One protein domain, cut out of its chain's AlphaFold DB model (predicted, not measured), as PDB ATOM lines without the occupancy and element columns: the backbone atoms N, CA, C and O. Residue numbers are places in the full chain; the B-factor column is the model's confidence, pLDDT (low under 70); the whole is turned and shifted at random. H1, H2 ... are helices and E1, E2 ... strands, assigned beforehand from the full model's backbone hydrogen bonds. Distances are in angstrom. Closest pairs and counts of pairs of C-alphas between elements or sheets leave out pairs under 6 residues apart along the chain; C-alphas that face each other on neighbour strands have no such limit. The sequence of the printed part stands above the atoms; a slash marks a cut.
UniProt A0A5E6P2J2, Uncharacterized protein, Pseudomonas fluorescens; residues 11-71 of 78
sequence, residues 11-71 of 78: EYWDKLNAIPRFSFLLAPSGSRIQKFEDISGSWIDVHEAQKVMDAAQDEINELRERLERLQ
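AT A GLANCE: This is residues 11 to 71 of the 78 residues of an uncharacterized protein of Pseudomonas fluorescens (UniProt A0A5E6P2J2). A two-stranded hairpin, E1 and E2, forms one end of a long, thin shape, and the long helix H2 leads away from it to make the other end. The short helix H1 lies side by side with the part of H2 nearer the hairpin, and residues 57 to 71, of which 57 to 70 belong to H2, stick out free as an arm. The printed part has 61 residues, with two named helices and two named strands in the order H1, E1, E2, H2; the sheet has the order E1 - E2 and is antiparallel, and the class is mixed, helices and strands. The whole is extended, with a radius of gyration of the C-alphas of 18.2 A and spans of 65 by 18 by 10 A.

IN THESE COORDINATES: Strand E1 is residues 21 to 26, 17.2 A from first to last C-alpha, and begins with C-alpha 21 at (147.795, 152.070, 114.744). Strand E2 is residues 33 to 37, 13.5 A long. Helix H2, residues 46 to 70, is 36.1 A long and runs from C-alpha 46 at (138.488, 151.609, 109.004) to C-alpha 70 at (119.802, 182.336, 111.607). Helix H1, residues 11 to 17, is 10.0 A long and begins with C-alpha 11 at (138.942, 167.954, 117.541).

HOW THE PARTS SIT: E1 and E2 are antiparallel neighbours and a hairpin, with 154 degrees between their directions. C-alphas 26 and 33 face each other at 4.4 A, and C-alphas 22 and 37 at 4.5 A. N 34 and O 25 are within hydrogen-bond range at 2.8 A, as are N 23 and O 36 at 3.1 A. Outside the named strands, residues 43 to 44 pair briefly with residues 21 to 22 of E1, antiparallel. H1 and H2 touch, H2 with residues 49 to 56 alone; the closest C-alphas are those of Leu 16 and Ala 49, 6.1 A apart. They run opposite ways at a shallow tilt of 13 degrees. E1 and H2 are apart, and so are H1 and E2. In H1 and H2 every O i to N i+4 pair is within hydrogen-bond range.

THE WHOLE: The outline is only just a rod, and the two C-alphas farthest apart, those of Ser 29 and Gln 71, are 64.9 A apart. Without the free stretch, the body of 46 residues spans 43 by 17 by 10 A. The printed part has no cut. The link from H1 to E1 is tight, those from E1 to E2 and from E2 to H2 are short, and no link is long. The mean pLDDT of the printed part is 93.6, and no printed residue is under 70.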
ATOM      1  N   GLU A  11     139.424 168.939 116.573       93.25
ATOM      2  CA  GLU A  11     138.942 167.954 117.541       93.25
ATOM      3  C   GLU A  11     138.745 166.577 116.888       93.25
ATOM      4  O   GLU A  11     139.196 165.560 117.414       93.25
ATOM      5  N   TYR A  12     138.146 166.531 115.695       95.19
ATOM      6  CA  TYR A  12     137.983 165.290 114.928       95.19
ATOM      7  C   TYR A  12     139.293 164.770 114.339       95.19
ATOM      8  O   TYR A  12     139.515 163.564 114.295       95.19
ATOM      9  N   TRP A  13     140.195 165.665 113.936       93.81
ATOM     10  CA  TRP A  13     141.529 165.276 113.480       93.81
ATOM     11  C   TRP A  13     142.338 164.630 114.610       93.81
ATOM     12  O   TRP A  13     143.026 163.633 114.398       93.81
ATOM     13  N   ASP A  14     142.225 165.159 115.824       93.44
ATOM     14  CA  ASP A  14     142.879 164.611 117.008       93.44
ATOM     15  C   ASP A  14     142.285 163.256 117.393       93.44
ATOM     16  O   ASP A  14     143.038 162.315 117.643       93.44
ATOM     17  N   LYS A  15     140.956 163.110 117.330       95.19
ATOM     18  CA  LYS A  15     140.287 161.810 117.507       95.19
ATOM     19  C   LYS A  15     140.745 160.780 116.472       95.19
ATOM     20  O   LYS A  15     141.033 159.650 116.849       95.19
ATOM     21  N   LEU A  16     140.869 161.162 115.197       95.31
ATOM     22  CA  LEU A  16     141.353 160.271 114.136       95.31
ATOM     23  C   LEU A  16     142.792 159.800 114.405       95.31
ATOM     24  O   LEU A  16     143.101 158.623 114.245       95.31
ATOM     25  N   ASN A  17     143.673 160.706 114.836       92.25
ATOM     26  CA  ASN A  17     145.067 160.364 115.135       92.25
ATOM     27  C   ASN A  17     145.241 159.559 116.428       92.25
ATOM     28  O   ASN A  17     146.278 158.923 116.598       92.25
ATOM     29  N   ALA A  18     144.249 159.576 117.319       93.69
ATOM     30  CA  ALA A  18     144.234 158.763 118.528       93.69
ATOM     31  C   ALA A  18     143.797 157.307 118.279       93.69
ATOM     32  O   ALA A  18     143.903 156.487 119.189       93.69
ATOM     33  N   ILE A  19     143.311 156.969 117.074       95.62
ATOM     34  CA  ILE A  19     142.939 155.590 116.733       95.62
ATOM     35  C   ILE A  19     144.192 154.701 116.795       95.62
ATOM     36  O   ILE A  19     145.215 155.068 116.203       95.62
ATOM     37  N   PRO A  20     144.123 153.526 117.459       94.88
ATOM     38  CA  PRO A  20     145.228 152.581 117.501       94.88
ATOM     39  C   PRO A  20     145.759 152.265 116.107       94.88
ATOM     40  O   PRO A  20     145.005 151.974 115.172       94.88
ATOM     41  N   ARG A  21     147.082 152.332 115.986       94.62
ATOM     42  CA  ARG A  21     147.795 152.070 114.744       94.62
ATOM     43  C   ARG A  21     148.323 150.647 114.755       94.62
ATOM     44  O   ARG A  21     148.633 150.087 115.803       94.62
ATOM     45  N   PHE A  22     148.396 150.053 113.576       94.56
ATOM     46  CA  PHE A  22     148.764 148.664 113.394       94.56
ATOM     47  C   PHE A  22     149.825 148.514 112.315       94.56
ATOM     48  O   PHE A  22     149.817 149.199 111.284       94.56
ATOM     49  N   SER A  23     150.688 147.539 112.553       93.81
ATOM     50  CA  SER A  23     151.661 147.032 111.601       93.81
ATOM     51  C   SER A  23     151.321 145.577 111.280       93.81
ATOM     52  O   SER A  23     150.768 144.839 112.102       93.81
ATOM     53  N   PHE A  24     151.626 145.172 110.050       92.75
ATOM     54  CA  PHE A  24     151.412 143.813 109.566       92.75
ATOM     55  C   PHE A  24     152.754 143.243 109.135       92.75
ATOM     56  O   PHE A  24     153.405 143.795 108.250       92.75
ATOM     57  N   LEU A  25     153.167 142.144 109.759       90.88
ATOM     58  CA  LEU A  25     154.420 141.469 109.436       90.88
ATOM     59  C   LEU A  25     154.161 140.010 109.084       90.88
ATOM     60  O   LEU A  25     153.277 139.365 109.648       90.88
ATOM     61  N   LEU A  26     154.949 139.476 108.157       93.25
ATOM     62  CA  LEU A  26     154.963 138.046 107.890       93.25
ATOM     63  C   LEU A  26     155.621 137.327 109.069       93.25
ATOM     64  O   LEU A  26     156.721 137.688 109.486       93.25
ATOM     65  N   ALA A  27     154.944 136.316 109.611       90.81
ATOM     66  CA  ALA A  27     155.515 135.483 110.660       90.81
ATOM     67  C   ALA A  27     156.816 134.825 110.161       90.81
ATOM     68  O   ALA A  27     156.899 134.494 108.977       90.81
ATOM     69  N   PRO A  28     157.796 134.535 111.038       89.00
ATOM     70  CA  PRO A  28     159.062 133.917 110.630       89.00
ATOM     71  C   PRO A  28     158.905 132.594 109.865       89.00
ATOM     72  O   PRO A  28     159.737 132.255 109.034       89.00
ATOM     73  N   SER A  29     157.814 131.858 110.110       91.50
ATOM     74  CA  SER A  29     157.466 130.631 109.384       91.50
ATOM     75  C   SER A  29     157.006 130.859 107.939       91.50
ATOM     76  O   SER A  29     156.795 129.892 107.215       91.50
ATOM     77  N   GLY A  30     156.748 132.105 107.531       91.19
ATOM     78  CA  GLY A  30     156.204 132.463 106.219       91.19
ATOM     79  C   GLY A  30     154.736 132.079 106.000       91.19
ATOM     80  O   GLY A  30     154.180 132.359 104.944       91.19
ATOM     81  N   SER A  31     154.085 131.448 106.980       93.75
ATOM     82  CA  SER A  31     152.763 130.835 106.799       93.75
ATOM     83  C   SER A  31     151.579 131.754 107.102       93.75
ATOM     84  O   SER A  31     150.444 131.409 106.781       93.75
ATOM     85  N   ARG A  32     151.808 132.905 107.748       92.62
ATOM     86  CA  ARG A  32     150.741 133.843 108.132       92.62
ATOM     87  C   ARG A  32     151.250 135.267 108.295       92.62
ATOM     88  O   ARG A  32     152.389 135.474 108.704       92.62
ATOM     89  N   ILE A  33     150.365 136.231 108.069       94.25
ATOM     90  CA  ILE A  33     150.571 137.632 108.444       94.25
ATOM     91  C   ILE A  33     150.068 137.835 109.877       94.25
ATOM     92  O   ILE A  33     148.999 137.347 110.244       94.25
ATOM     93  N   GLN A  34     150.842 138.541 110.691       92.50
ATOM     94  CA  GLN A  34     150.509 138.904 112.062       92.50
ATOM     95  C   GLN A  34     150.209 140.399 112.135       92.50
ATOM     96  O   GLN A  34     151.012 141.218 111.689       92.50
ATOM     97  N   LYS A  35     149.051 140.733 112.712       92.31
ATOM     98  CA  LYS A  35     148.668 142.095 113.096       92.31
ATOM     99  C   LYS A  35     149.137 142.340 114.529       92.31
ATOM    100  O   LYS A  35     148.878 141.506 115.394       92.31
ATOM    101  N   PHE A  36     149.767 143.477 114.784       90.69
ATOM    102  CA  PHE A  36     150.065 143.943 116.138       90.69
ATOM    103  C   PHE A  36     149.894 145.455 116.218       90.69
ATOM    104  O   PHE A  36     150.020 146.162 115.215       90.69
ATOM    105  N   GLU A  37     149.538 145.924 117.408       90.88
ATOM    106  CA  GLU A  37     149.398 147.346 117.698       90.88
ATOM    107  C   GLU A  37     150.782 147.986 117.793       90.88
ATOM    108  O   GLU A  37     151.671 147.487 118.484       90.88
ATOM    109  N   ASP A  38     150.972 149.062 117.039       88.38
ATOM    110  CA  ASP A  38     152.244 149.736 116.852       88.38
ATOM    111  C   ASP A  38     151.973 151.203 116.538       88.38
ATOM    112  O   ASP A  38     151.407 151.532 115.497       88.38
ATOM    113  N   ILE A  39     152.410 152.088 117.431       78.88
ATOM    114  CA  ILE A  39     152.216 153.540 117.327       78.88
ATOM    115  C   ILE A  39     152.898 154.099 116.064       78.88
ATOM    116  O   ILE A  39     152.485 155.135 115.545       78.88
ATOM    117  N   SER A  40     153.917 153.410 115.537       83.12
ATOM    118  CA  SER A  40     154.579 153.751 114.273       83.12
ATOM    119  C   SER A  40     153.922 153.119 113.037       83.12
ATOM    120  O   SER A  40     154.303 153.427 111.908       83.12
ATOM    121  N   GLY A  41     152.907 152.276 113.237       86.31
ATOM    122  CA  GLY A  41     152.195 151.575 112.180       86.31
ATOM    123  C   GLY A  41     151.424 152.509 111.250       86.31
ATOM    124  O   GLY A  41     150.950 153.581 111.631       86.31
ATOM    125  N   SER A  42     151.269 152.104 109.994       89.56
ATOM    126  CA  SER A  42     150.608 152.927 108.968       89.56
ATOM    127  C   SER A  42     149.109 152.664 108.837       89.56
ATOM    128  O   SER A  42     148.430 153.394 108.117       89.56
ATOM    129  N   TRP A  43     148.588 151.642 109.515       94.12
ATOM    130  CA  TRP A  43     147.211 151.188 109.353       94.12
ATOM    131  C   TRP A  43     146.384 151.515 110.584       94.12
ATOM    132  O   TRP A  43     146.835 151.302 111.701       94.12
ATOM    133  N   ILE A  44     145.160 151.979 110.381       95.88
ATOM    134  CA  ILE A  44     144.152 152.135 111.432       95.88
ATOM    135  C   ILE A  44     142.935 151.294 111.070       95.88
ATOM    136  O   ILE A  44     142.768 150.901 109.912       95.88
ATOM    137  N   ASP A  45     142.089 151.003 112.051       95.00
ATOM    138  CA  ASP A  45     140.827 150.334 111.770       95.00
ATOM    139  C   ASP A  45     139.880 151.277 111.012       95.00
ATOM    140  O   ASP A  45     139.620 152.403 111.444       95.00
ATOM    141  N   VAL A  46     139.378 150.819 109.864       96.50
ATOM    142  CA  VAL A  46     138.488 151.609 109.004       96.50
ATOM    143  C   VAL A  46     137.183 151.940 109.720       96.50
ATOM    144  O   VAL A  46     136.673 153.045 109.560       96.50
ATOM    145  N   HIS A  47     136.657 151.022 110.532       97.38
ATOM    146  CA  HIS A  47     135.409 151.250 111.249       97.38
ATOM    147  C   HIS A  47     135.569 152.336 112.319       97.38
ATOM    148  O   HIS A  47     134.702 153.196 112.465       97.38
ATOM    149  N   GLU A  48     136.703 152.356 113.020       97.62
ATOM    150  CA  GLU A  48     136.996 153.420 113.986       97.62
ATOM    151  C   GLU A  48     137.202 154.772 113.292       97.62
ATOM    152  O   GLU A  48     136.695 155.791 113.760       97.62
ATOM    153  N   ALA A  49     137.871 154.790 112.135       97.50
ATOM    154  CA  ALA A  49     138.016 156.007 111.339       97.50
ATOM    155  C   ALA A  49     136.656 156.533 110.854       97.50
ATOM    156  O   ALA A  49     136.399 157.737 110.907       97.50
ATOM    157  N   GLN A  50     135.769 155.630 110.432       98.31
ATOM    158  CA  GLN A  50     134.425 155.970 109.986       98.31
ATOM    159  C   GLN A  50     133.613 156.648 111.095       98.31
ATOM    160  O   GLN A  50     133.045 157.706 110.850       98.31
ATOM    161  N   LYS A  51     133.632 156.126 112.329       98.38
ATOM    162  CA  LYS A  51     132.928 156.752 113.467       98.38
ATOM    163  C   LYS A  51     133.327 158.214 113.679       98.38
ATOM    164  O   LYS A  51     132.480 159.050 113.984       98.38
ATOM    165  N   VAL A  52     134.617 158.526 113.534       98.06
ATOM    166  CA  VAL A  52     135.121 159.901 113.680       98.06
ATOM    167  C   VAL A  52     134.594 160.798 112.560       98.06
ATOM    168  O   VAL A  52     134.206 161.934 112.826       98.06
ATOM    169  N   MET A  53     134.567 160.290 111.327       97.88
ATOM    170  CA  MET A  53     134.069 161.028 110.165       97.88
ATOM    171  C   MET A  53     132.559 161.258 110.220       97.88
ATOM    172  O   MET A  53     132.122 162.375 109.954       97.88
ATOM    173  N   ASP A  54     131.784 160.247 110.613       98.31
ATOM    174  CA  ASP A  54     130.331 160.350 110.760       98.31
ATOM    175  C   ASP A  54     129.984 161.422 111.804       98.31
ATOM    176  O   ASP A  54     129.245 162.360 111.515       98.31
ATOM    177  N   ALA A  55     130.646 161.395 112.967       97.81
ATOM    178  CA  ALA A  55     130.447 162.406 114.002       97.81
ATOM    179  C   ALA A  55     130.848 163.828 113.559       97.81
ATOM    180  O   ALA A  55     130.267 164.807 114.029       97.81
ATOM    181  N   ALA A  56     131.849 163.968 112.684       97.25
ATOM    182  CA  ALA A  56     132.219 165.260 112.103       97.25
ATOM    183  C   ALA A  56     131.168 165.748 111.097       97.25
ATOM    184  O   ALA A  56     130.857 166.939 111.041       97.25
ATOM    185  N   GLN A  57     130.619 164.831 110.300       97.94
ATOM    186  CA  GLN A  57     129.583 165.136 109.322       97.94
ATOM    187  C   GLN A  57     128.276 165.556 110.003       97.94
ATOM    188  O   GLN A  57     127.642 166.505 109.538       97.94
ATOM    189  N   ASP A  58     127.917 164.910 111.110       98.00
ATOM    190  CA  ASP A  58     126.752 165.264 111.919       98.00
ATOM    191  C   ASP A  58     126.870 166.691 112.471       98.00
ATOM    192  O   ASP A  58     125.978 167.507 112.238       98.00
ATOM    193  N   GLU A  59     128.006 167.058 113.081       96.31
ATOM    194  CA  GLU A  59     128.215 168.431 113.573       96.31
ATOM    195  C   GLU A  59     128.163 169.459 112.428       96.31
ATOM    196  O   GLU A  59     127.545 170.518 112.554       96.31
ATOM    197  N   ILE A  60     128.757 169.150 111.268       96.25
ATOM    198  CA  ILE A  60     128.673 170.019 110.083       96.25
ATOM    199  C   ILE A  60     127.217 170.222 109.654       96.25
ATOM    200  O   ILE A  60     126.840 171.341 109.288       96.25
ATOM    201  N   ASN A  61     126.406 169.166 109.671       97.44
ATOM    202  CA  ASN A  61     124.996 169.244 109.305       97.44
ATOM    203  C   ASN A  61     124.219 170.106 110.306       97.44
ATOM    204  O   ASN A  61     123.536 171.041 109.889       97.44
ATOM    205  N   GLU A  62     124.408 169.892 111.608       96.56
ATOM    206  CA  GLU A  62     123.779 170.702 112.657       96.56
ATOM    207  C   GLU A  62     124.147 172.190 112.539       96.56
ATOM    208  O   GLU A  62     123.289 173.076 112.636       96.56
ATOM    209  N   LEU A  63     125.426 172.488 112.285       94.50
ATOM    210  CA  LEU A  63     125.902 173.854 112.088       94.50
ATOM    211  C   LEU A  63     125.291 174.492 110.837       94.50
ATOM    212  O   LEU A  63     124.894 175.658 110.887       94.50
ATOM    213  N   ARG A  64     125.174 173.747 109.731       95.44
ATOM    214  CA  ARG A  64     124.520 174.219 108.498       95.44
ATOM    215  C   ARG A  64     123.046 174.529 108.730       95.44
ATOM    216  O   ARG A  64     122.608 175.621 108.378       95.44
ATOM    217  N   GLU A  65     122.313 173.640 109.391       95.62
ATOM    218  CA  GLU A  65     120.906 173.864 109.739       95.62
ATOM    219  C   GLU A  65     120.725 175.065 110.676       95.62
ATOM    220  O   GLU A  65     119.749 175.816 110.590       95.62
ATOM    221  N   ARG A  66     121.643 175.256 111.628       94.19
ATOM    222  CA  ARG A  66     121.610 176.414 112.524       94.19
ATOM    223  C   ARG A  66     121.890 177.710 111.766       94.19
ATOM    224  O   ARG A  66     121.215 178.705 112.017       94.19
ATOM    225  N   LEU A  67     122.857 177.704 110.852       93.50
ATOM    226  CA  LEU A  67     123.154 178.853 109.999       93.50
ATOM    227  C   LEU A  67     121.964 179.209 109.108       93.50
ATOM    228  O   LEU A  67     121.609 180.381 109.039       93.50
ATOM    229  N   GLU A  68     121.311 178.221 108.497       93.06
ATOM    230  CA  GLU A  68     120.116 178.437 107.674       93.06
ATOM    231  C   GLU A  68     118.974 179.079 108.476       93.06
ATOM    232  O   GLU A  68     118.330 180.013 108.005       93.06
ATOM    233  N   ARG A  69     118.764 178.642 109.725       89.94
ATOM    234  CA  ARG A  69     117.758 179.229 110.628       89.94
ATOM    235  C   ARG A  69     118.070 180.664 111.052       89.94
ATOM    236  O   ARG A  69     117.147 181.419 111.350       89.94
ATOM    237  N   LEU A  70     119.350 181.021 111.143       88.94
ATOM    238  CA  LEU A  70     119.802 182.336 111.607       88.94
ATOM    239  C   LEU A  70     119.982 183.344 110.470       88.94
ATOM    240  O   LEU A  70     119.960 184.548 110.726       88.94
ATOM    241  N   GLN A  71     120.171 182.886 109.231       80.81
ATOM    242  CA  GLN A  71     120.236 183.783 108.087       80.81
ATOM    243  C   GLN A  71     118.840 184.360 107.811       80.81
ATOM    244  O   GLN A  71     117.889 183.601 107.608       80.81
TER     245      GLN A  71